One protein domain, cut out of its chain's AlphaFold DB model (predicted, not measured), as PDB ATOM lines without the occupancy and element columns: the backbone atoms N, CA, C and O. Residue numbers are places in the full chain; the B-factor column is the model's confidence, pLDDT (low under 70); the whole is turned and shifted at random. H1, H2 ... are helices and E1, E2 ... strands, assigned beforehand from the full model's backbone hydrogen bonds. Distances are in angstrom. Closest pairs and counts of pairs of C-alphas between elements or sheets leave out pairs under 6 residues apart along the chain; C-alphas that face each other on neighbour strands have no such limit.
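Overview. This is residues 28 to 212 of the 284 residues of an uncharacterized protein of Soonwooa buanensis (UniProt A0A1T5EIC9). The chain winds in stacked turns with little regular structure: one wall is the parallel sheet E1 E2 E4 E6 E8 E10, the opposite wall parallel sheets E3 E5 and E7 E9 E11 E12; H1 and H2 cap one end, H3 the other. Three helices and twelve strands hold 69 of 185 printed residues, mixed in class. It is compact, radius of gyration of the C-alphas 17.2 A, and spans 56 by 29 by 21 A.

Arrangement. H1, residues 33 to 40, only grazes the six-stranded sheet. Between E1, 64 to 68, and E2, 87 to 91, find N 65 and O 87 within hydrogen-bond range, 2.9 A. E11, 188 to 190, H3, 195 to 203, and E12, 209 to 211, form a strand-helix-strand unit with right-handed crossover. H3 has 0 of 5 O i to N i+4 pairs within range, 4 of 6 at i+3.

Along the chain. Find C-alpha 33 of H1 at (44.016, 26.148, -0.147) and C-alpha 211 of E12 at (33.913, 30.144, 42.988).

Size, cuts and confidence. The printed part has no cut, and no printed residue is under 70 in pLDDT.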
ATOM      1  N   VAL A  28      32.063  20.661  -1.563       97.44
ATOM      2  CA  VAL A  28      32.200  21.471  -0.352       97.44
ATOM      3  C   VAL A  28      33.036  22.707  -0.684       97.44
ATOM      4  O   VAL A  28      34.104  22.613  -1.292       97.44
ATOM      5  N   HIS A  29      32.558  23.888  -0.296       97.56
ATOM      6  CA  HIS A  29      33.317  25.119  -0.481       97.56
ATOM      7  C   HIS A  29      34.418  25.224   0.577       97.56
ATOM      8  O   HIS A  29      34.128  25.466   1.743       97.56
ATOM      9  N   ILE A  30      35.673  25.053   0.159       98.19
ATOM     10  CA  ILE A  30      36.848  25.133   1.034       98.19
ATOM     11  C   ILE A  30      37.787  26.215   0.472       98.19
ATOM     12  O   ILE A  30      38.565  25.928  -0.445       98.19
ATOM     13  N   PRO A  31      37.675  27.476   0.930       97.75
ATOM     14  CA  PRO A  31      38.405  28.608   0.358       97.75
ATOM     15  C   PRO A  31      39.893  28.636   0.732       97.75
ATOM     16  O   PRO A  31      40.696  29.143  -0.051       97.75
ATOM     17  N   ASP A  32      40.279  28.099   1.896       97.81
ATOM     18  CA  ASP A  32      41.685  28.012   2.295       97.81
ATOM     19  C   ASP A  32      42.384  26.866   1.540       97.81
ATOM     20  O   ASP A  32      42.032  25.694   1.719       97.81
ATOM     21  N   PRO A  33      43.378  27.164   0.683       96.56
ATOM     22  CA  PRO A  33      44.016  26.148  -0.147       96.56
ATOM     23  C   PRO A  33      44.870  25.166   0.663       96.56
ATOM     24  O   PRO A  33      45.048  24.027   0.230       96.56
ATOM     25  N   VAL A  34      45.394  25.573   1.825       96.50
ATOM     26  CA  VAL A  34      46.171  24.691   2.704       96.50
ATOM     27  C   VAL A  34      45.227  23.710   3.389       96.50
ATOM     28  O   VAL A  34      45.493  22.507   3.372       96.50
ATOM     29  N   PHE A  35      44.094  24.193   3.909       97.19
ATOM     30  CA  PHE A  35      43.064  23.337   4.494       97.19
ATOM     31  C   PHE A  35      42.467  22.378   3.456       97.19
ATOM     32  O   PHE A  35      42.402  21.173   3.704       97.19
ATOM     33  N   LYS A  36      42.133  22.866   2.252       97.62
ATOM     34  CA  LYS A  36      41.659  22.011   1.151       97.62
ATOM     35  C   LYS A  36      42.673  20.924   0.809       97.62
ATOM     36  O   LYS A  36      42.310  19.755   0.735       97.62
ATOM     37  N   ASN A  37      43.945  21.282   0.642       96.06
ATOM     38  CA  ASN A  37      44.992  20.308   0.343       96.06
ATOM     39  C   ASN A  37      45.166  19.280   1.473       96.06
ATOM     40  O   ASN A  37      45.408  18.107   1.198       96.06
ATOM     41  N   TYR A  38      45.015  19.685   2.734       95.69
ATOM     42  CA  TYR A  38      45.045  18.752   3.858       95.69
ATOM     43  C   TYR A  38      43.921  17.703   3.747       95.69
ATOM     44  O   TYR A  38      44.185  16.507   3.864       95.69
ATOM     45  N   LEU A  39      42.688  18.134   3.455       97.12
ATOM     46  CA  LEU A  39      41.545  17.231   3.270       97.12
ATOM     47  C   LEU A  39      41.716  16.313   2.049       97.12
ATOM     48  O   LEU A  39      41.474  15.113   2.154       97.12
ATOM     49  N   LEU A  40      42.201  16.848   0.922       97.50
ATOM     50  CA  LEU A  40      42.432  16.080  -0.311       97.50
ATOM     51  C   LEU A  40      43.479  14.971  -0.151       97.50
ATOM     52  O   LEU A  40      43.367  13.936  -0.802       97.50
ATOM     53  N   ASN A  41      44.478  15.166   0.716       95.88
ATOM     54  CA  ASN A  41      45.514  14.163   0.991       95.88
ATOM     55  C   ASN A  41      45.067  13.077   1.988       95.88
ATOM     56  O   ASN A  41      45.822  12.144   2.267       95.88
ATOM     57  N   ASN A  42      43.850  13.165   2.528       95.69
ATOM     58  CA  ASN A  42      43.281  12.137   3.386       95.69
ATOM     59  C   ASN A  42      42.385  11.200   2.562       95.69
ATOM     60  O   ASN A  42      41.214  11.490   2.355       95.69
ATOM     61  N   TYR A  43      42.902  10.037   2.157       95.00
ATOM     62  CA  TYR A  43      42.166   9.057   1.334       95.00
ATOM     63  C   TYR A  43      40.946   8.411   2.014       95.00
ATOM     64  O   TYR A  43      40.181   7.705   1.364       95.00
ATOM     65  N   SER A  44      40.766   8.606   3.326       96.69
ATOM     66  CA  SER A  44      39.519   8.216   4.002       96.69
ATOM     67  C   SER A  44      38.426   9.280   3.870       96.69
ATOM     68  O   SER A  44      37.262   8.967   4.097       96.69
ATOM     69  N   ILE A  45      38.809  10.518   3.543       97.75
ATOM     70  CA  ILE A  45      37.919  11.631   3.210       97.75
ATOM     71  C   ILE A  45      37.749  11.692   1.686       97.75
ATOM     72  O   ILE A  45      36.651  11.467   1.205       97.75
ATOM     73  N   ASN A  46      38.831  11.917   0.935       97.38
ATOM     74  CA  ASN A  46      38.858  11.978  -0.530       97.38
ATOM     75  C   ASN A  46      38.834  10.559  -1.133       97.38
ATOM     76  O   ASN A  46      39.856  10.011  -1.558       97.38
ATOM     77  N   THR A  47      37.670   9.921  -1.073       97.06
ATOM     78  CA  THR A  47      37.460   8.506  -1.414       97.06
ATOM     79  C   THR A  47      37.507   8.227  -2.911       97.06
ATOM     80  O   THR A  47      37.851   7.112  -3.314       97.06
ATOM     81  N   ASN A  48      37.180   9.216  -3.742       95.50
ATOM     82  CA  ASN A  48      37.295   9.104  -5.197       95.50
ATOM     83  C   ASN A  48      38.660   9.583  -5.731       95.50
ATOM     84  O   ASN A  48      38.954   9.364  -6.909       95.50
ATOM     85  N   ASN A  49      39.505  10.144  -4.856       96.50
ATOM     86  CA  ASN A  49      40.846  10.639  -5.152       96.50
ATOM     87  C   ASN A  49      40.871  11.659  -6.305       96.50
ATOM     88  O   ASN A  49      41.746  11.611  -7.178       96.50
ATOM     89  N   ASP A  50      39.891  12.561  -6.331       96.06
ATOM     90  CA  ASP A  50      39.882  13.695  -7.245       96.06
ATOM     91  C   ASP A  50      40.414  14.975  -6.566       96.06
ATOM     92  O   ASP A  50      41.107  14.923  -5.545       96.06
ATOM     93  N   SER A  51      40.236  16.129  -7.213       96.31
ATOM     94  CA  SER A  51      40.765  17.420  -6.750       96.31
ATOM     95  C   SER A  51      39.786  18.222  -5.885       96.31
ATOM     96  O   SER A  51      40.045  19.390  -5.579       96.31
ATOM     97  N   GLU A  52      38.640  17.648  -5.545       97.38
ATOM     98  CA  GLU A  52      37.564  18.278  -4.793       97.38
ATOM     99  C   GLU A  52      37.169  17.402  -3.603       97.38
ATOM    100  O   GLU A  52      37.471  16.222  -3.551       97.38
ATOM    101  N   ILE A  53      36.523  18.010  -2.610       98.31
ATOM    102  CA  ILE A  53      35.847  17.256  -1.553       98.31
ATOM    103  C   ILE A  53      34.364  17.383  -1.821       98.31
ATOM    104  O   ILE A  53      33.851  18.505  -1.905       98.31
ATOM    105  N   GLN A  54      33.663  16.263  -1.956       97.56
ATOM    106  CA  GLN A  54      32.215  16.296  -2.138       97.56
ATOM    107  C   GLN A  54      31.462  16.163  -0.818       97.56
ATOM    108  O   GLN A  54      31.938  15.605   0.166       97.56
ATOM    109  N   LEU A  55      30.234  16.678  -0.795       96.94
ATOM    110  CA  LEU A  55      29.359  16.626   0.369       96.94
ATOM    111  C   LEU A  55      29.108  15.182   0.817       96.94
ATOM    112  O   LEU A  55      29.068  14.910   2.010       96.94
ATOM    113  N   GLU A  56      28.980  14.247  -0.128       96.12
ATOM    114  CA  GLU A  56      28.830  12.822   0.187       96.12
ATOM    115  C   GLU A  56      30.041  12.278   0.958       96.12
ATOM    116  O   GLU A  56      29.867  11.563   1.944       96.12
ATOM    117  N   GLU A  57      31.253  12.674   0.571       97.31
ATOM    118  CA  GLU A  57      32.488  12.286   1.249       97.31
ATOM    119  C   GLU A  57      32.569  12.860   2.665       97.31
ATOM    120  O   GLU A  57      32.822  12.132   3.629       97.31
ATOM    121  N   ALA A  58      32.283  14.158   2.807       97.62
ATOM    122  CA  ALA A  58      32.289  14.840   4.096       97.62
ATOM    123  C   ALA A  58      31.253  14.244   5.067       97.62
ATOM    124  O   ALA A  58      31.573  13.976   6.227       97.62
ATOM    125  N   LEU A  59      30.036  13.954   4.587       96.12
ATOM    126  CA  LEU A  59      28.975  13.320   5.377       96.12
ATOM    127  C   LEU A  59      29.290  11.859   5.726       96.12
ATOM    128  O   LEU A  59      28.898  11.385   6.796       96.12
ATOM    129  N   ALA A  60      29.975  11.125   4.847       96.81
ATOM    130  CA  ALA A  60      30.353   9.736   5.095       96.81
ATOM    131  C   ALA A  60      31.482   9.605   6.130       96.81
ATOM    132  O   ALA A  60      31.573   8.575   6.812       96.81
ATOM    133  N   TYR A  61      32.327  10.628   6.273       97.88
ATOM    134  CA  TYR A  61      33.482  10.591   7.158       97.88
ATOM    135  C   TYR A  61      33.099  10.669   8.646       97.88
ATOM    136  O   TYR A  61      32.405  11.577   9.094       97.88
ATOM    137  N   LYS A  62      33.597   9.708   9.436       96.81
ATOM    138  CA  LYS A  62      33.322   9.577  10.887       96.81
ATOM    139  C   LYS A  62      34.572   9.620  11.768       96.81
ATOM    140  O   LYS A  62      34.494   9.441  12.983       96.81
ATOM    141  N   GLY A  63      35.733   9.776  11.135       96.00
ATOM    142  CA  GLY A  63      37.031   9.649  11.783       96.00
ATOM    143  C   GLY A  63      37.474  10.910  12.518       96.00
ATOM    144  O   GLY A  63      36.663  11.706  12.998       96.00
ATOM    145  N   SER A  64      38.792  11.064  12.586       97.06
ATOM    146  CA  SER A  64      39.478  12.184  13.221       97.06
ATOM    147  C   SER A  64      40.115  13.078  12.165       97.06
ATOM    148  O   SER A  64      40.899  12.603  11.344       97.06
ATOM    149  N   ILE A  65      39.829  14.376  12.215       96.94
ATOM    150  CA  ILE A  65      40.510  15.378  11.394       96.94
ATOM    151  C   ILE A  65      41.658  15.937  12.236       96.94
ATOM    152  O   ILE A  65      41.413  16.644  13.213       96.94
ATOM    153  N   SER A  66      42.901  15.590  11.893       95.19
ATOM    154  CA  SER A  66      44.062  15.851  12.755       95.19
ATOM    155  C   SER A  66      45.196  16.585  12.042       95.19
ATOM    156  O   SER A  66      46.151  15.980  11.560       95.19
ATOM    157  N   ILE A  67      45.108  17.906  11.992       94.38
ATOM    158  CA  ILE A  67      46.050  18.788  11.309       94.38
ATOM    159  C   ILE A  67      47.246  19.081  12.225       94.38
ATOM    160  O   ILE A  67      47.113  19.765  13.241       94.38
ATOM    161  N   TYR A  68      48.421  18.587  11.835       90.94
ATOM    162  CA  TYR A  68      49.695  18.822  12.517       90.94
ATOM    163  C   TYR A  68      50.694  19.445  11.551       90.94
ATOM    164  O   TYR A  68      50.749  19.024  10.394       90.94
ATOM    165  N   ASP A  69      51.481  20.404  12.042       82.50
ATOM    166  CA  ASP A  69      52.653  20.966  11.356       82.50
ATOM    167  C   ASP A  69      52.379  21.407   9.905       82.50
ATOM    168  O   ASP A  69      53.255  21.381   9.036       82.50
ATOM    169  N   ALA A  70      51.139  21.810   9.619       84.06
ATOM    170  CA  ALA A  70      50.759  22.341   8.324       84.06
ATOM    171  C   ALA A  70      51.305  23.771   8.162       84.06
ATOM    172  O   ALA A  70      51.513  24.482   9.155       84.06
ATOM    173  N   PRO A  71      51.478  24.250   6.916       90.56
ATOM    174  CA  PRO A  71      51.578  25.681   6.663       90.56
ATOM    175  C   PRO A  71      50.389  26.431   7.278       90.56
ATOM    176  O   PRO A  71      49.373  25.835   7.631       90.56
ATOM    177  N   VAL A  72      50.500  27.754   7.373       94.81
ATOM    178  CA  VAL A  72      49.462  28.584   7.992       94.81
ATOM    179  C   VAL A  72      48.097  28.372   7.321       94.81
ATOM    180  O   VAL A  72      47.940  28.668   6.137       94.81
ATOM    181  N   ILE A  73      47.120  27.928   8.112       96.00
ATOM    182  CA  ILE A  73      45.694  27.838   7.785       96.00
ATOM    183  C   ILE A  73      45.001  29.049   8.398       96.00
ATOM    184  O   ILE A  73      45.149  29.333   9.588       96.00
ATOM    185  N   LYS A  74      44.243  29.767   7.573       96.44
ATOM    186  CA  LYS A  74      43.581  31.023   7.943       96.44
ATOM    187  C   LYS A  74      42.069  30.913   8.018       96.44
ATOM    188  O   LYS A  74      41.430  31.824   8.548       96.44
ATOM    189  N   ASP A  75      41.510  29.844   7.468       96.38
ATOM    190  CA  ASP A  75      40.073  29.629   7.390       96.38
ATOM    191  C   ASP A  75      39.763  28.123   7.374       96.38
ATOM    192  O   ASP A  75      40.372  27.361   6.624       96.38
ATOM    193  N   LEU A  76      38.834  27.699   8.235       96.81
ATOM    194  CA  LEU A  76      38.336  26.320   8.320       96.81
ATOM    195  C   LEU A  76      36.957  26.155   7.658       96.81
ATOM    196  O   LEU A  76      36.321  25.118   7.838       96.81
ATOM    197  N   THR A  77      36.482  27.154   6.906       97.00
ATOM    198  CA  THR A  77      35.246  27.068   6.114       97.00
ATOM    199  C   THR A  77      35.247  25.800   5.255       97.00
ATOM    200  O   THR A  77      36.248  25.457   4.621       97.00
ATOM    201  N   GLY A  78      34.118  25.094   5.269       96.94
ATOM    202  CA  GLY A  78      33.938  23.767   4.691       96.94
ATOM    203  C   GLY A  78      34.000  22.635   5.724       96.94
ATOM    204  O   GLY A  78      33.477  21.552   5.457       96.94
ATOM    205  N   LEU A  79      34.563  22.862   6.920       97.50
ATOM    206  CA  LEU A  79      34.556  21.872   8.007       97.50
ATOM    207  C   LEU A  79      33.127  21.538   8.470       97.50
ATOM    208  O   LEU A  79      32.853  20.409   8.868       97.50
ATOM    209  N   GLU A  80      32.199  22.490   8.372       96.25
ATOM    210  CA  GLU A  80      30.780  22.326   8.692       96.25
ATOM    211  C   GLU A  80      30.065  21.249   7.860       96.25
ATOM    212  O   GLU A  80      29.035  20.743   8.296       96.25
ATOM    213  N   ALA A  81      30.612  20.856   6.702       97.06
ATOM    214  CA  ALA A  81      30.065  19.764   5.894       97.06
ATOM    215  C   ALA A  81      30.339  18.371   6.493       97.06
ATOM    216  O   ALA A  81      29.696  17.392   6.113       97.06
ATOM    217  N   PHE A  82      31.288  18.260   7.427       97.25
ATOM    218  CA  PHE A  82      31.670  16.998   8.056       97.25
ATOM    219  C   PHE A  82      30.813  16.724   9.302       97.25
ATOM    220  O   PHE A  82      31.278  16.762  10.437       97.25
ATOM    221  N   GLU A  83      29.528  16.438   9.122       94.88
ATOM    222  CA  GLU A  83      28.575  16.357  10.244       94.88
ATOM    223  C   GLU A  83      28.840  15.206  11.239       94.88
ATOM    224  O   GLU A  83      28.354  15.242  12.373       94.88
ATOM    225  N   ASN A  84      29.596  14.178  10.831       96.81
ATOM    226  CA  ASN A  84      29.727  12.920  11.573       96.81
ATOM    227  C   ASN A  84      31.129  12.635  12.140       96.81
ATOM    228  O   ASN A  84      31.316  11.575  12.744       96.81
ATOM    229  N   PHE A  85      32.112  13.528  11.967       97.50
ATOM    230  CA  PHE A  85      33.444  13.309  12.544       97.50
ATOM    231  C   PHE A  85      33.421  13.447  14.074       97.50
ATOM    232  O   PHE A  85      32.566  14.116  14.655       97.50
ATOM    233  N   THR A  86      34.377  12.792  14.733       98.00
ATOM    234  CA  THR A  86      34.353  12.611  16.194       98.00
ATOM    235  C   THR A  86      35.499  13.315  16.920       98.00
ATOM    236  O   THR A  86      35.352  13.663  18.092       98.00
ATOM    237  N   PHE A  87      36.617  13.594  16.245       98.38
ATOM    238  CA  PHE A  87      37.772  14.278  16.836       98.38
ATOM    239  C   PHE A  87      38.319  15.347  15.887       98.38
ATOM    240  O   PHE A  87      38.558  15.062  14.713       98.38
ATOM    241  N   LEU A  88      38.568  16.545  16.415       98.00
ATOM    242  CA  LEU A  88      39.338  17.590  15.743       98.00
ATOM    243  C   LEU A  88      40.626  17.852  16.517       98.00
ATOM    244  O   LEU A  88      40.587  18.145  17.713       98.00
ATOM    245  N   VAL A  89      41.755  17.804  15.818       97.62
ATOM    246  CA  VAL A  89      43.039  18.295  16.315       97.62
ATOM    247  C   VAL A  89      43.611  19.269  15.297       97.62
ATOM    248  O   VAL A  89      43.702  18.942  14.118       97.62
ATOM    249  N   VAL A  90      44.004  20.457  15.748       96.06
ATOM    250  CA  VAL A  90      44.741  21.441  14.952       96.06
ATOM    251  C   VAL A  90      45.859  22.007  15.821       96.06
ATOM    252  O   VAL A  90      45.581  22.568  16.881       96.06
ATOM    253  N   SER A  91      47.114  21.842  15.406       93.44
ATOM    254  CA  SER A  91      48.288  22.251  16.189       93.44
ATOM    255  C   SER A  91      49.306  23.000  15.334       93.44
ATOM    256  O   SER A  91      49.712  22.488  14.294       93.44
ATOM    257  N   GLY A  92      49.736  24.186  15.782       81.50
ATOM    258  CA  GLY A  92      50.880  24.928  15.216       81.50
ATOM    259  C   GLY A  92      50.607  25.700  13.919       81.50
ATOM    260  O   GLY A  92      51.469  26.439  13.446       81.50
ATOM    261  N   SER A  93      49.416  25.558  13.334       82.38
ATOM    262  CA  SER A  93      49.137  26.036  11.971       82.38
ATOM    263  C   SER A  93      48.006  27.055  11.874       82.38
ATOM    264  O   SER A  93      47.785  27.600  10.797       82.38
ATOM    265  N   LEU A  94      47.255  27.309  12.948       92.94
ATOM    266  CA  LEU A  94      45.952  27.968  12.838       92.94
ATOM    267  C   LEU A  94      46.009  29.466  13.172       92.94
ATOM    268  O   LEU A  94      45.916  29.855  14.334       92.94
ATOM    269  N   GLN A  95      46.098  30.309  12.142       95.44
ATOM    270  CA  GLN A  95      46.082  31.775  12.249       95.44
ATOM    271  C   GLN A  95      44.844  32.332  11.540       95.44
ATOM    272  O   GLN A  95      44.907  32.818  10.409       95.44
ATOM    273  N   LEU A  96      43.701  32.206  12.209       95.44
ATOM    274  CA  LEU A  96      42.376  32.517  11.692       95.44
ATOM    275  C   LEU A  96      42.240  33.990  11.292       95.44
ATOM    276  O   LEU A  96      42.559  34.890  12.067       95.44
ATOM    277  N   THR A  97      41.666  34.241  10.115       96.19
ATOM    278  CA  THR A  97      41.242  35.598   9.719       96.19
ATOM    279  C   THR A  97      40.035  36.055  10.540       96.19
ATOM    280  O   THR A  97      39.922  37.227  10.891       96.19
ATOM    281  N   ASN A  98      39.151  35.112  10.871       95.06
ATOM    282  CA  ASN A  98      38.041  35.290  11.795       95.06
ATOM    283  C   ASN A  98      38.300  34.409  13.031       95.06
ATOM    284  O   ASN A  98      38.081  33.201  12.936       95.06
ATOM    285  N   PRO A  99      38.802  34.953  14.158       96.06
ATOM    286  CA  PRO A  99      39.315  34.183  15.298       96.06
ATOM    287  C   PRO A  99      38.201  33.582  16.175       96.06
ATOM    288  O   PRO A  99      38.266  33.611  17.408       96.06
ATOM    289  N   HIS A 100      37.165  33.051  15.531       96.38
ATOM    290  CA  HIS A 100      35.972  32.477  16.127       96.38
ATOM    291  C   HIS A 100      35.672  31.136  15.461       96.38
ATOM    292  O   HIS A 100      35.528  31.067  14.240       96.38
ATOM    293  N   LEU A 101      35.542  30.082  16.264       97.44
ATOM    294  CA  LEU A 101      35.122  28.761  15.795       97.44
ATOM    295  C   LEU A 101      33.783  28.394  16.427       97.44
ATOM    296  O   LEU A 101      33.601  28.532  17.637       97.44
ATOM    297  N   ASP A 102      32.842  27.929  15.609       97.38
ATOM    298  CA  ASP A 102      31.514  27.516  16.059       97.38
ATOM    299  C   ASP A 102      31.299  26.031  15.765       97.38
ATOM    300  O   ASP A 102      31.091  25.628  14.622       97.38
ATOM    301  N   PHE A 103      31.353  25.216  16.818       97.06
ATOM    302  CA  PHE A 103      31.125  23.780  16.744       97.06
ATOM    303  C   PHE A 103      29.712  23.365  17.176       97.06
ATOM    304  O   PHE A 103      29.443  22.170  17.298       97.06
ATOM    305  N   SER A 104      28.783  24.308  17.378       95.69
ATOM    306  CA  SER A 104      27.460  24.040  17.973       95.69
ATOM    307  C   SER A 104      26.648  22.968  17.229       95.69
ATOM    308  O   SER A 104      25.830  22.281  17.839       95.69
ATOM    309  N   ASN A 105      26.883  22.803  15.921       93.19
ATOM    310  CA  ASN A 105      26.150  21.873  15.060       93.19
ATOM    311  C   ASN A 105      26.758  20.459  14.972       93.19
ATOM    312  O   ASN A 105      26.109  19.569  14.419       93.19
ATOM    313  N   PHE A 106      27.954  20.205  15.520       96.50
ATOM    314  CA  PHE A 106      28.589  18.884  15.423       96.50
ATOM    315  C   PHE A 106      28.058  17.922  16.495       96.50
ATOM    316  O   PHE A 106      28.538  17.863  17.629       96.50
ATOM    317  N   ARG A 107      27.054  17.121  16.128       95.50
ATOM    318  CA  ARG A 107      26.300  16.254  17.057       95.50
ATOM    319  C   ARG A 107      27.074  15.043  17.582       95.50
ATOM    320  O   ARG A 107      26.656  14.452  18.571       95.50
ATOM    321  N   TYR A 108      28.175  14.680  16.928       97.06
ATOM    322  CA  TYR A 108      28.999  13.517  17.277       97.06
ATOM    323  C   TYR A 108      30.419  13.889  17.711       97.06
ATOM    324  O   TYR A 108      31.227  13.007  17.988       97.06
ATOM    325  N   LEU A 109      30.736  15.184  17.779       98.19
ATOM    326  CA  LEU A 109      32.062  15.650  18.155       98.19
ATOM    327  C   LEU A 109      32.339  15.329  19.625       98.19
ATOM    328  O   LEU A 109      31.662  15.838  20.516       98.19
ATOM    329  N   MET A 110      33.349  14.499  19.861       98.56
ATOM    330  CA  MET A 110      33.763  14.040  21.187       98.56
ATOM    331  C   MET A 110      34.953  14.831  21.730       98.56
ATOM    332  O   MET A 110      35.159  14.888  22.942       98.56
ATOM    333  N   SER A 111      35.772  15.404  20.847       98.62
ATOM    334  CA  SER A 111      37.026  16.044  21.233       98.62
ATOM    335  C   SER A 111      37.394  17.201  20.322       98.62
ATOM    336  O   SER A 111      37.411  17.046  19.100       98.62
ATOM    337  N   VAL A 112      37.810  18.310  20.929       98.62
ATOM    338  CA  VAL A 112      38.444  19.440  20.235       98.62
ATOM    339  C   VAL A 112      39.802  19.716  20.870       98.62
ATOM    340  O   VAL A 112      39.890  19.924  22.075       98.62
ATOM    341  N   SER A 113      40.856  19.732  20.057       98.50
ATOM    342  CA  SER A 113      42.191  20.181  20.447       98.50
ATOM    343  C   SER A 113      42.661  21.269  19.492       98.50
ATOM    344  O   SER A 113      43.010  20.959  18.356       98.50
ATOM    345  N   ILE A 114      42.722  22.514  19.958       98.00
ATOM    346  CA  ILE A 114      43.293  23.641  19.213       98.00
ATOM    347  C   ILE A 114      44.521  24.140  19.972       98.00
ATOM    348  O   ILE A 114      44.427  24.490  21.148       98.00
ATOM    349  N   GLN A 115      45.675  24.138  19.310       97.19
ATOM    350  CA  GLN A 115      46.949  24.517  19.914       97.19
ATOM    351  C   GLN A 115      47.672  25.541  19.042       97.19
ATOM    352  O   GLN A 115      47.699  25.392  17.819       97.19
ATOM    353  N   GLU A 116      48.285  26.540  19.678       95.56
ATOM    354  CA  GLU A 116      49.094  27.576  19.022       95.56
ATOM    355  C   GLU A 116      48.300  28.330  17.948       95.56
ATOM    356  O   GLU A 116      48.592  28.272  16.750       95.56
ATOM    357  N   SER A 117      47.249  29.023  18.388       96.31
ATOM    358  CA  SER A 117      46.299  29.704  17.509       96.31
ATOM    359  C   SER A 117      45.911  31.076  18.037       96.31
ATOM    360  O   SER A 117      45.803  31.277  19.238       96.31
ATOM    361  N   ASN A 118      45.580  32.008  17.145       96.50
ATOM    362  CA  ASN A 118      44.971  33.289  17.512       96.50
ATOM    363  C   ASN A 118      43.461  33.185  17.845       96.50
ATOM    364  O   ASN A 118      42.740  34.180  17.766       96.50
ATOM    365  N   LEU A 119      42.957  31.986  18.165       98.06
ATOM    366  CA  LEU A 119      41.561  31.736  18.522       98.06
ATOM    367  C   LEU A 119      41.160  32.569  19.745       98.06
ATOM    368  O   LEU A 119      41.757  32.420  20.804       98.06
ATOM    369  N   SER A 120      40.122  33.395  19.603       97.44
ATOM    370  CA  SER A 120      39.631  34.303  20.656       97.44
ATOM    371  C   SER A 120      38.275  33.895  21.236       97.44
ATOM    372  O   SER A 120      37.929  34.274  22.351       97.44
ATOM    373  N   SER A 121      37.487  33.101  20.501       97.69
ATOM    374  CA  SER A 121      36.223  32.551  20.997       97.69
ATOM    375  C   SER A 121      35.900  31.220  20.331       97.69
ATOM    376  O   SER A 121      36.116  31.032  19.133       97.69
ATOM    377  N   ILE A 122      35.324  30.318  21.114       98.25
ATOM    378  CA  ILE A 122      34.884  28.999  20.683       98.25
ATOM    379  C   ILE A 122      33.467  28.752  21.194       98.25
ATOM    380  O   ILE A 122      33.180  28.965  22.369       98.25
ATOM    381  N   LYS A 123      32.582  28.276  20.321       97.69
ATOM    382  CA  LYS A 123      31.328  27.643  20.740       97.69
ATOM    383  C   LYS A 123      31.479  26.144  20.601       97.69
ATOM    384  O   LYS A 123      31.845  25.650  19.537       97.69
ATOM    385  N   LEU A 124      31.237  25.435  21.689       97.44
ATOM    386  CA  LEU A 124      31.389  23.990  21.766       97.44
ATOM    387  C   LEU A 124      30.121  23.277  21.277       97.44
ATOM    388  O   LEU A 124      29.053  23.893  21.224       97.44
ATOM    389  N   PRO A 125      30.223  22.001  20.871       95.94
ATOM    390  CA  PRO A 125      29.077  21.279  20.341       95.94
ATOM    391  C   PRO A 125      27.986  21.095  21.391       95.94
ATOM    392  O   PRO A 125      28.275  20.837  22.550       95.94
ATOM    393  N   ASN A 126      26.719  21.158  20.986       91.50
ATOM    394  CA  ASN A 126      25.605  20.816  21.868       91.50
ATOM    395  C   ASN A 126      25.279  19.320  21.732       91.50
ATOM    396  O   ASN A 126      24.406  18.937  20.947       91.50
ATOM    397  N   ASN A 127      26.044  18.469  22.421       94.56
ATOM    398  CA  ASN A 127      25.865  17.019  22.389       94.56
ATOM    399  C   ASN A 127      26.243  16.341  23.723       94.56
ATOM    400  O   ASN A 127      26.964  16.907  24.541       94.56
ATOM    401  N   ASP A 128      25.791  15.097  23.904       94.69
ATOM    402  CA  ASP A 128      26.054  14.287  25.106       94.69
ATOM    403  C   ASP A 128      27.381  13.505  25.043       94.69
ATOM    404  O   ASP A 128      27.687  12.724  25.945       94.69
ATOM    405  N   TYR A 129      28.170  13.667  23.980       96.38
ATOM    406  CA  TYR A 129      29.376  12.879  23.698       96.38
ATOM    407  C   TYR A 129      30.679  13.667  23.873       96.38
ATOM    408  O   TYR A 129      31.756  13.085  23.756       96.38
ATOM    409  N   PHE A 130      30.611  14.974  24.130       98.31
ATOM    410  CA  PHE A 130      31.791  15.818  24.263       98.31
ATOM    411  C   PHE A 130      32.559  15.474  25.547       98.31
ATOM    412  O   PHE A 130      32.105  15.714  26.665       98.31
ATOM    413  N   GLU A 131      33.732  14.869  25.371       98.44
ATOM    414  CA  GLU A 131      34.533  14.269  26.438       98.44
ATOM    415  C   GLU A 131      35.827  15.034  26.714       98.44
ATOM    416  O   GLU A 131      36.352  14.967  27.832       98.44
ATOM    417  N   ARG A 132      36.401  15.702  25.704       98.75
ATOM    418  CA  ARG A 132      37.764  16.239  25.799       98.75
ATOM    419  C   ARG A 132      37.893  17.596  25.137       98.75
ATOM    420  O   ARG A 132      37.512  17.782  23.984       98.75
ATOM    421  N   ILE A 133      38.530  18.510  25.853       98.81
ATOM    422  CA  ILE A 133      38.950  19.787  25.300       98.81
ATOM    423  C   ILE A 133      40.423  20.034  25.606       98.81
ATOM    424  O   ILE A 133      40.875  19.850  26.740       98.81
ATOM    425  N   THR A 134      41.156  20.451  24.578       98.81
ATOM    426  CA  THR A 134      42.518  20.958  24.689       98.81
ATOM    427  C   THR A 134      42.596  22.328  24.024       98.81
ATOM    428  O   THR A 134      42.312  22.456  22.834       98.81
ATOM    429  N   LEU A 135      42.972  23.345  24.792       98.69
ATOM    430  CA  LEU A 135      43.218  24.708  24.334       98.69
ATOM    431  C   LEU A 135      44.574  25.144  24.883       98.69
ATOM    432  O   LEU A 135      44.704  25.433  26.071       98.69
ATOM    433  N   HIS A 136      45.584  25.147  24.021       98.00
ATOM    434  CA  HIS A 136      46.957  25.485  24.392       98.00
ATOM    435  C   HIS A 136      47.434  26.688  23.590       98.00
ATOM    436  O   HIS A 136      47.322  26.661  22.364       98.00
ATOM    437  N   LYS A 137      47.999  27.715  24.241       96.25
ATOM    438  CA  LYS A 137      48.484  28.928  23.547       96.25
ATOM    439  C   LYS A 137      47.442  29.492  22.578       96.25
ATOM    440  O   LYS A 137      47.671  29.573  21.369       96.25
ATOM    441  N   THR A 138      46.275  29.818  23.124       98.00
ATOM    442  CA  THR A 138      45.205  30.539  22.430       98.00
ATOM    443  C   THR A 138      44.970  31.914  23.049       98.00
ATOM    444  O   THR A 138      45.500  32.235  24.114       98.00
ATOM    445  N   GLU A 139      44.150  32.726  22.390       96.69
ATOM    446  CA  GLU A 139      43.792  34.086  22.811       96.69
ATOM    447  C   GLU A 139      42.384  34.135  23.440       96.69
ATOM    448  O   GLU A 139      41.767  35.197  23.502       96.69
ATOM    449  N   ILE A 140      41.842  32.986  23.873       98.06
ATOM    450  CA  ILE A 140      40.526  32.903  24.518       98.06
ATOM    451  C   ILE A 140      40.562  33.627  25.864       98.06
ATOM    452  O   ILE A 140      41.410  33.346  26.705       98.06
ATOM    453  N   GLU A 141      39.583  34.505  26.087       96.12
ATOM    454  CA  GLU A 141      39.420  35.224  27.355       96.12
ATOM    455  C   GLU A 141      38.505  34.500  28.345       96.12
ATOM    456  O   GLU A 141      38.741  34.526  29.546       96.12
ATOM    457  N   ASN A 142      37.458  33.831  27.868       97.25
ATOM    458  CA  ASN A 142      36.511  33.123  28.725       97.25
ATOM    459  C   ASN A 142      36.144  31.790  28.087       97.25
ATOM    460  O   ASN A 142      35.886  31.728  26.883       97.25
ATOM    461  N   LEU A 143      36.091  30.737  28.896       98.56
ATOM    462  CA  LEU A 143      35.757  29.399  28.436       98.56
ATOM    463  C   LEU A 143      34.551  28.851  29.196       98.56
ATOM    464  O   LEU A 143      34.635  28.554  30.387       98.56
ATOM    465  N   ASP A 144      33.435  28.674  28.494       98.06
ATOM    466  CA  ASP A 144      32.238  28.057  29.059       98.06
ATOM    467  C   ASP A 144      32.189  26.559  28.731       98.06
ATOM    468  O   ASP A 144      32.015  26.169  27.577       98.06
ATOM    469  N   LEU A 145      32.364  25.724  29.757       98.06
ATOM    470  CA  LEU A 145      32.223  24.267  29.690       98.06
ATOM    471  C   LEU A 145      30.986  23.794  30.463       98.06
ATOM    472  O   LEU A 145      30.865  22.605  30.774       98.06
ATOM    473  N   SER A 146      30.074  24.700  30.817       97.19
ATOM    474  CA  SER A 146      28.952  24.326  31.660       97.19
ATOM    475  C   SER A 146      28.006  23.335  30.980       97.19
ATOM    476  O   SER A 146      27.757  23.380  29.779       97.19
ATOM    477  N   GLY A 147      27.489  22.391  31.766       94.44
ATOM    478  CA  GLY A 147      26.527  21.386  31.314       94.44
ATOM    479  C   GLY A 147      27.118  20.196  30.551       94.44
ATOM    480  O   GLY A 147      26.384  19.247  30.280       94.44
ATOM    481  N   PHE A 148      28.426  20.169  30.263       96.50
ATOM    482  CA  PHE A 148      29.077  19.024  29.613       96.50
ATOM    483  C   PHE A 148      29.292  17.845  30.581       96.50
ATOM    484  O   PHE A 148      30.411  17.521  30.974       96.50
ATOM    485  N   ALA A 149      28.215  17.147  30.956       94.56
ATOM    486  CA  ALA A 149      28.247  16.026  31.907       94.56
ATOM    487  C   ALA A 149      29.134  14.836  31.460       94.56
ATOM    488  O   ALA A 149      29.571  14.013  32.279       94.56
ATOM    489  N   SER A 150      29.420  14.739  30.160       96.62
ATOM    490  CA  SER A 150      30.307  13.730  29.573       96.62
ATOM    491  C   SER A 150      31.779  14.129  29.548       96.62
ATOM    492  O   SER A 150      32.608  13.273  29.253       96.62
ATOM    493  N   LEU A 151      32.138  15.354  29.946       97.88
ATOM    494  CA  LEU A 151      33.525  15.805  29.968       97.88
ATOM    495  C   LEU A 151      34.370  14.942  30.921       97.88
ATOM    496  O   LEU A 151      33.925  14.562  32.010       97.88
ATOM    497  N   ARG A 152      35.580  14.582  30.491       98.25
ATOM    498  CA  ARG A 152      36.537  13.740  31.233       98.25
ATOM    499  C   ARG A 152      37.964  14.283  31.224       98.25
ATOM    500  O   ARG A 152      38.741  13.949  32.119       98.25
ATOM    501  N   SER A 153      38.315  15.087  30.216       98.69
ATOM    502  CA  SER A 153      39.650  15.664  30.053       98.69
ATOM    503  C   SER A 153      39.575  17.148  29.713       98.69
ATOM    504  O   SER A 153      38.934  17.522  28.731       98.69
ATOM    505  N   ILE A 154      40.272  17.977  30.490       98.75
ATOM    506  CA  ILE A 154      40.306  19.433  30.319       98.75
ATOM    507  C   ILE A 154      41.761  19.897  30.353       98.75
ATOM    508  O   ILE A 154      42.382  19.923  31.408       98.75
ATOM    509  N   MET A 155      42.328  20.242  29.205       98.81
ATOM    510  CA  MET A 155      43.689  20.772  29.122       98.81
ATOM    511  C   MET A 155      43.622  22.190  28.582       98.81
ATOM    512  O   MET A 155      43.405  22.393  27.395       98.81
ATOM    513  N   VAL A 156      43.715  23.172  29.463       98.69
ATOM    514  CA  VAL A 156      43.587  24.583  29.120       98.69
ATOM    515  C   VAL A 156      44.772  25.296  29.739       98.69
ATOM    516  O   VAL A 156      44.701  25.768  30.866       98.69
ATOM    517  N   ASP A 157      45.894  25.316  29.035       96.38
ATOM    518  CA  ASP A 157      47.161  25.803  29.566       96.38
ATOM    519  C   ASP A 157      47.844  26.783  28.620       96.38
ATOM    520  O   ASP A 157      47.668  26.735  27.403       96.38
ATOM    521  N   ASN A 158      48.637  27.683  29.194       94.12
ATOM    522  CA  ASN A 158      49.379  28.683  28.434       94.12
ATOM    523  C   ASN A 158      48.489  29.630  27.603       94.12
ATOM    524  O   ASN A 158      48.851  30.006  26.494       94.12
ATOM    525  N   ASN A 159      47.308  29.998  28.102       94.19
ATOM    526  CA  ASN A 159      46.420  30.971  27.464       94.19
ATOM    527  C   ASN A 159      46.542  32.305  28.200       94.19
ATOM    528  O   ASN A 159      45.885  32.540  29.215       94.19
ATOM    529  N   ALA A 160      47.397  33.186  27.679       89.44
ATOM    530  CA  ALA A 160      47.759  34.434  28.345       89.44
ATOM    531  C   ALA A 160      46.558  35.348  28.620       89.44
ATOM    532  O   ALA A 160      46.590  36.093  29.588       89.44
ATOM    533  N   ARG A 161      45.489  35.287  27.814       91.88
ATOM    534  CA  ARG A 161      44.293  36.131  27.982       91.88
ATOM    535  C   ARG A 161      43.164  35.493  28.783       91.88
ATOM    536  O   ARG A 161      42.193  36.182  29.079       91.88
ATOM    537  N   LEU A 162      43.263  34.208  29.121       95.38
ATOM    538  CA  LEU A 162      42.170  33.484  29.759       95.38
ATOM    539  C   LEU A 162      41.934  34.013  31.173       95.38
ATOM    540  O   LEU A 162      42.846  34.007  31.988       95.38
ATOM    541  N   LYS A 163      40.700  34.425  31.452       92.88
ATOM    542  CA  LYS A 163      40.243  35.036  32.702       92.88
ATOM    543  C   LYS A 163      39.353  34.122  33.524       92.88
ATOM    544  O   LYS A 163      39.509  34.034  34.743       92.88
ATOM    545  N   THR A 164      38.421  33.438  32.859       96.94
ATOM    546  CA  THR A 164      37.453  32.567  33.530       96.94
ATOM    547  C   THR A 164      37.241  31.241  32.813       96.94
ATOM    548  O   THR A 164      37.279  31.156  31.583       96.94
ATOM    549  N   ILE A 165      36.977  30.198  33.603       98.38
ATOM    550  CA  ILE A 165      36.471  28.910  33.122       98.38
ATOM    551  C   ILE A 165      35.189  28.587  33.885       98.38
ATOM    552  O   ILE A 165      35.185  28.617  35.112       98.38
ATOM    553  N   ASN A 166      34.114  28.225  33.189       98.38
ATOM    554  CA  ASN A 166      32.875  27.770  33.817       98.38
ATOM    555  C   ASN A 166      32.747  26.243  33.734       98.38
ATOM    556  O   ASN A 166      32.618  25.693  32.646       98.38
ATOM    557  N   LEU A 167      32.767  25.565  34.884       98.25
ATOM    558  CA  LEU A 167      32.626  24.111  35.027       98.25
ATOM    559  C   LEU A 167      31.294  23.691  35.676       98.25
ATOM    560  O   LEU A 167      31.164  22.558  36.144       98.25
ATOM    561  N   LYS A 168      30.297  24.581  35.755       97.62
ATOM    562  CA  LYS A 168      28.990  24.238  36.339       97.62
ATOM    563  C   LYS A 168      28.302  23.098  35.587       97.62
ATOM    564  O   LYS A 168      28.376  23.007  34.370       97.62
ATOM    565  N   GLY A 169      27.591  22.233  36.293       95.88
ATOM    566  CA  GLY A 169      26.934  21.052  35.735       95.88
ATOM    567  C   GLY A 169      27.888  19.917  35.348       95.88
ATOM    568  O   GLY A 169      27.435  18.936  34.758       95.88
ATOM    569  N   ILE A 170      29.183  20.023  35.664       95.81
ATOM    570  CA  ILE A 170      30.169  18.964  35.423       95.81
ATOM    571  C   ILE A 170      30.440  18.198  36.718       95.81
ATOM    572  O   ILE A 170      30.747  18.764  37.764       95.81
ATOM    573  N   ASP A 171      30.392  16.872  36.623       95.38
ATOM    574  CA  ASP A 171      30.799  15.971  37.696       95.38
ATOM    575  C   ASP A 171      32.332  15.857  37.741       95.38
ATOM    576  O   ASP A 171      32.938  15.049  37.031       95.38
ATOM    577  N   ILE A 172      32.962  16.686  38.581       96.00
ATOM    578  CA  ILE A 172      34.427  16.787  38.716       96.00
ATOM    579  C   ILE A 172      35.069  15.432  39.063       96.00
ATOM    580  O   ILE A 172      36.200  15.172  38.655       96.00
ATOM    581  N   SER A 173      34.350  14.527  39.740       95.44
ATOM    582  CA  SER A 173      34.863  13.192  40.086       95.44
ATOM    583  C   SER A 173      35.147  12.305  38.864       95.44
ATOM    584  O   SER A 173      35.914  11.346  38.959       95.44
ATOM    585  N   LYS A 174      34.562  12.633  37.703       96.38
ATOM    586  CA  LYS A 174      34.777  11.927  36.430       96.38
ATOM    587  C   LYS A 174      35.927  12.501  35.604       96.38
ATOM    588  O   LYS A 174      36.292  11.905  34.589       96.38
ATOM    589  N   ILE A 175      36.495  13.636  36.010       97.81
ATOM    590  CA  ILE A 175      37.627  14.252  35.321       97.81
ATOM    591  C   ILE A 175      38.904  13.508  35.716       97.81
ATOM    592  O   ILE A 175      39.413  13.664  36.823       97.81
ATOM    593  N   TYR A 176      39.433  12.690  34.804       96.69
ATOM    594  CA  TYR A 176      40.676  11.946  35.037       96.69
ATOM    595  C   TYR A 176      41.926  12.733  34.620       96.69
ATOM    596  O   TYR A 176      43.032  12.392  35.033       96.69
ATOM    597  N   SER A 177      41.769  13.770  33.792       97.75
ATOM    598  CA  SER A 177      42.869  14.617  33.329       97.75
ATOM    599  C   SER A 177      42.441  16.078  33.323       97.75
ATOM    600  O   SER A 177      41.472  16.449  32.663       97.75
ATOM    601  N   ALA A 178      43.163  16.907  34.068       98.19
ATOM    602  CA  ALA A 178      42.933  18.339  34.115       98.19
ATOM    603  C   ALA A 178      44.257  19.090  34.229       98.19
ATOM    604  O   ALA A 178      45.112  18.704  35.034       98.19
ATOM    605  N   TRP A 179      44.408  20.159  33.453       98.19
ATOM    606  CA  TRP A 179      45.540  21.074  33.529       98.19
ATOM    607  C   TRP A 179      45.075  22.485  33.174       98.19
ATOM    608  O   TRP A 179      44.484  22.687  32.120       98.19
ATOM    609  N   PHE A 180      45.322  23.429  34.075       96.50
ATOM    610  CA  PHE A 180      44.928  24.837  34.000       96.50
ATOM    611  C   PHE A 180      46.111  25.772  34.282       96.50
ATOM    612  O   PHE A 180      45.902  26.924  34.633       96.50
ATOM    613  N   MET A 181      47.345  25.270  34.215       89.81
ATOM    614  CA  MET A 181      48.545  26.044  34.541       89.81
ATOM    615  C   MET A 181      48.969  26.954  33.382       89.81
ATOM    616  O   MET A 181      48.634  26.711  32.226       89.81
ATOM    617  N   LEU A 182      49.830  27.919  33.692       86.75
ATOM    618  CA  LEU A 182      50.377  28.905  32.764       86.75
ATOM    619  C   LEU A 182      49.309  29.845  32.169       86.75
ATOM    620  O   LEU A 182      49.477  30.342  31.066       86.75
ATOM    621  N   ASN A 183      48.221  30.119  32.885       86.31
ATOM    622  CA  ASN A 183      47.212  31.108  32.507       86.31
ATOM    623  C   ASN A 183      47.296  32.322  33.461       86.31
ATOM    624  O   ASN A 183      46.519  32.394  34.414       86.31
ATOM    625  N   PRO A 184      48.216  33.286  33.231       81.62
ATOM    626  CA  PRO A 184      48.507  34.399  34.151       81.62
ATOM    627  C   PRO A 184      47.284  35.225  34.581       81.62
ATOM    628  O   PRO A 184      47.243  35.766  35.688       81.62
ATOM    629  N   ASN A 185      46.271  35.297  33.713       82.94
ATOM    630  CA  ASN A 185      45.053  36.074  33.922       82.94
ATOM    631  C   ASN A 185      43.864  35.262  34.461       82.94
ATOM    632  O   ASN A 185      42.825  35.852  34.759       82.94
ATOM    633  N   LEU A 186      43.992  33.937  34.626       89.12
ATOM    634  CA  LEU A 186      42.886  33.071  35.039       89.12
ATOM    635  C   LEU A 186      42.622  33.262  36.532       89.12
ATOM    636  O   LEU A 186      43.215  32.598  37.383       89.12
ATOM    637  N   TYR A 187      41.715  34.172  36.872       83.44
ATOM    638  CA  TYR A 187      41.405  34.476  38.268       83.44
ATOM    639  C   TYR A 187      40.342  33.541  38.847       83.44
ATOM    640  O   TYR A 187      40.348  33.287  40.055       83.44
ATOM    641  N   CYS A 188      39.456  32.985  38.014       93.69
ATOM    642  CA  CYS A 188      38.318  32.216  38.504       93.69
ATOM    643  C   CYS A 188      37.966  30.982  37.665       93.69
ATOM    644  O   CYS A 188      37.864  31.023  36.441       93.69
ATOM    645  N   ILE A 189      37.708  29.879  38.365       97.62
ATOM    646  CA  ILE A 189      37.073  28.677  37.834       97.62
ATOM    647  C   ILE A 189      35.728  28.510  38.552       97.62
ATOM    648  O   ILE A 189      35.682  28.239  39.755       97.62
ATOM    649  N   GLN A 190      34.630  28.682  37.821       98.19
ATOM    650  CA  GLN A 190      33.281  28.560  38.358       98.19
ATOM    651  C   GLN A 190      32.877  27.092  38.483       98.19
ATOM    652  O   GLN A 190      33.048  26.322  37.543       98.19
ATOM    653  N   VAL A 191      32.315  26.701  39.622       98.12
ATOM    654  CA  VAL A 191      31.900  25.325  39.932       98.12
ATOM    655  C   VAL A 191      30.558  25.328  40.666       98.12
ATOM    656  O   VAL A 191      30.156  26.349  41.218       98.12
ATOM    657  N   ASP A 192      29.860  24.190  40.697       97.38
ATOM    658  CA  ASP A 192      28.624  24.066  41.492       97.38
ATOM    659  C   ASP A 192      28.897  23.946  42.996       97.38
ATOM    660  O   ASP A 192      28.086  24.375  43.814       97.38
ATOM    661  N   ASP A 193      30.038  23.356  43.357       96.00
ATOM    662  CA  ASP A 193      30.479  23.168  44.733       96.00
ATOM    663  C   ASP A 193      32.006  23.288  44.820       96.00
ATOM    664  O   ASP A 193      32.749  22.582  44.133       96.00
ATOM    665  N   ILE A 194      32.479  24.182  45.688       94.44
ATOM    666  CA  ILE A 194      33.910  24.462  45.859       94.44
ATOM    667  C   ILE A 194      34.635  23.249  46.452       94.44
ATOM    668  O   ILE A 194      35.765  22.961  46.056       94.44
ATOM    669  N   ALA A 195      34.003  22.516  47.376       94.88
ATOM    670  CA  ALA A 195      34.643  21.374  48.022       94.88
ATOM    671  C   ALA A 195      34.896  20.225  47.030       94.88
ATOM    672  O   ALA A 195      35.966  19.614  47.029       94.88
ATOM    673  N   SER A 196      33.955  19.985  46.122       94.88
ATOM    674  CA  SER A 196      34.067  18.988  45.053       94.88
ATOM    675  C   SER A 196      35.178  19.303  44.046       94.88
ATOM    676  O   SER A 196      35.664  18.397  43.370       94.88
ATOM    677  N   ALA A 197      35.626  20.560  43.967       95.38
ATOM    678  CA  ALA A 197      36.698  20.995  43.077       95.38
ATOM    679  C   ALA A 197      38.116  20.813  43.648       95.38
ATOM    680  O   ALA A 197      39.092  20.958  42.910       95.38
ATOM    681  N   TYR A 198      38.276  20.443  44.928       89.62
ATOM    682  CA  TYR A 198      39.599  20.244  45.537       89.62
ATOM    683  C   TYR A 198      40.543  19.283  44.787       89.62
ATOM    684  O   TYR A 198      41.740  19.582  44.757       89.62
ATOM    685  N   PRO A 199      40.084  18.196  44.129       95.12
ATOM    686  CA  PRO A 199      40.959  17.355  43.304       95.12
ATOM    687  C   PRO A 199      41.677  18.110  42.170       95.12
ATOM    688  O   PRO A 199      42.734  17.678  41.713       95.12
ATOM    689  N   LEU A 200      41.138  19.253  41.735       95.25
ATOM    690  CA  LEU A 200      41.714  20.109  40.697       95.25
ATOM    691  C   LEU A 200      42.639  21.202  41.264       95.25
ATOM    692  O   LEU A 200      43.275  21.923  40.499       95.25
ATOM    693  N   ALA A 201      42.751  21.347  42.590       88.44
ATOM    694  CA  ALA A 201      43.457  22.469  43.213       88.44
ATOM    695  C   ALA A 201      44.944  22.552  42.833       88.44
ATOM    696  O   ALA A 201      45.470  23.653  42.703       88.44
ATOM    697  N   SER A 202      45.602  21.410  42.613       88.94
ATOM    698  CA  SER A 202      47.012  21.341  42.199       88.94
ATOM    699  C   SER A 202      47.217  21.468  40.682       88.94
ATOM    700  O   SER A 202      48.311  21.185  40.196       88.94
ATOM    701  N   LYS A 203      46.154  21.741  39.918       95.56
ATOM    702  CA  LYS A 203      46.164  21.788  38.447       95.56
ATOM    703  C   LYS A 203      46.053  23.208  37.898       95.56
ATOM    704  O   LYS A 203      46.075  23.364  36.690       95.56
ATOM    705  N   LYS A 204      45.917  24.201  38.769       89.75
ATOM    706  CA  LYS A 204      45.759  25.628  38.476       89.75
ATOM    707  C   LYS A 204      46.780  26.418  39.286       89.75
ATOM    708  O   LYS A 204      47.367  25.890  40.236       89.75
ATOM    709  N   GLU A 205      46.906  27.700  39.006       81.56
ATOM    710  CA  GLU A 205      47.738  28.589  39.793       81.56
ATOM    711  C   GLU A 205      47.176  28.816  41.198       81.56
ATOM    712  O   GLU A 205      45.993  28.607  41.509       81.56
ATOM    713  N   ILE A 206      48.066  29.237  42.095       77.44
ATOM    714  CA  ILE A 206      47.733  29.482  43.500       77.44
ATOM    715  C   ILE A 206      46.765  30.666  43.670       77.44
ATOM    716  O   ILE A 206      45.939  30.680  44.594       77.44
ATOM    717  N   TYR A 207      46.830  31.642  42.763       74.25
ATOM    718  CA  TYR A 207      45.955  32.811  42.769       74.25
ATOM    719  C   TYR A 207      44.568  32.514  42.192       74.25
ATOM    720  O   TYR A 207      43.596  33.029  42.739       74.25
ATOM    721  N   THR A 208      44.443  31.627  41.198       83.94
ATOM    722  CA  THR A 208      43.151  31.222  40.625       83.94
ATOM    723  C   THR A 208      42.242  30.650  41.706       83.94
ATOM    724  O   THR A 208      42.654  29.774  42.475       83.94
ATOM    725  N   LYS A 209      40.991  31.099  41.791       87.12
ATOM    726  CA  LYS A 209      40.038  30.628  42.805       87.12
ATOM    727  C   LYS A 209      38.951  29.763  42.188       87.12
ATOM    728  O   LYS A 209      38.513  30.002  41.070       87.12
ATOM    729  N   PHE A 210      38.491  28.774  42.949       93.88
ATOM    730  CA  PHE A 210      37.193  28.165  42.682       93.88
ATOM    731  C   PHE A 210      36.109  29.058  43.286       93.88
ATOM    732  O   PHE A 210      36.249  29.482  44.434       93.88
ATOM    733  N   SER A 211      35.050  29.335  42.531       94.69
ATOM    734  CA  SER A 211      33.913  30.144  42.988       94.69
ATOM    735  C   SER A 211      32.592  29.531  42.540       94.69
ATOM    736  O   SER A 211      32.534  28.822  41.541       94.69
ATOM    737  N   LEU A 212      31.515  29.836  43.260       95.25
ATOM    738  CA  LEU A 212      30.151  29.523  42.817       95.25
ATOM    739  C   LEU A 212      29.670  30.498  41.728       95.25
ATOM    740  O   LEU A 212      28.798  30.169  40.918       95.25
TER     741      LEU A 212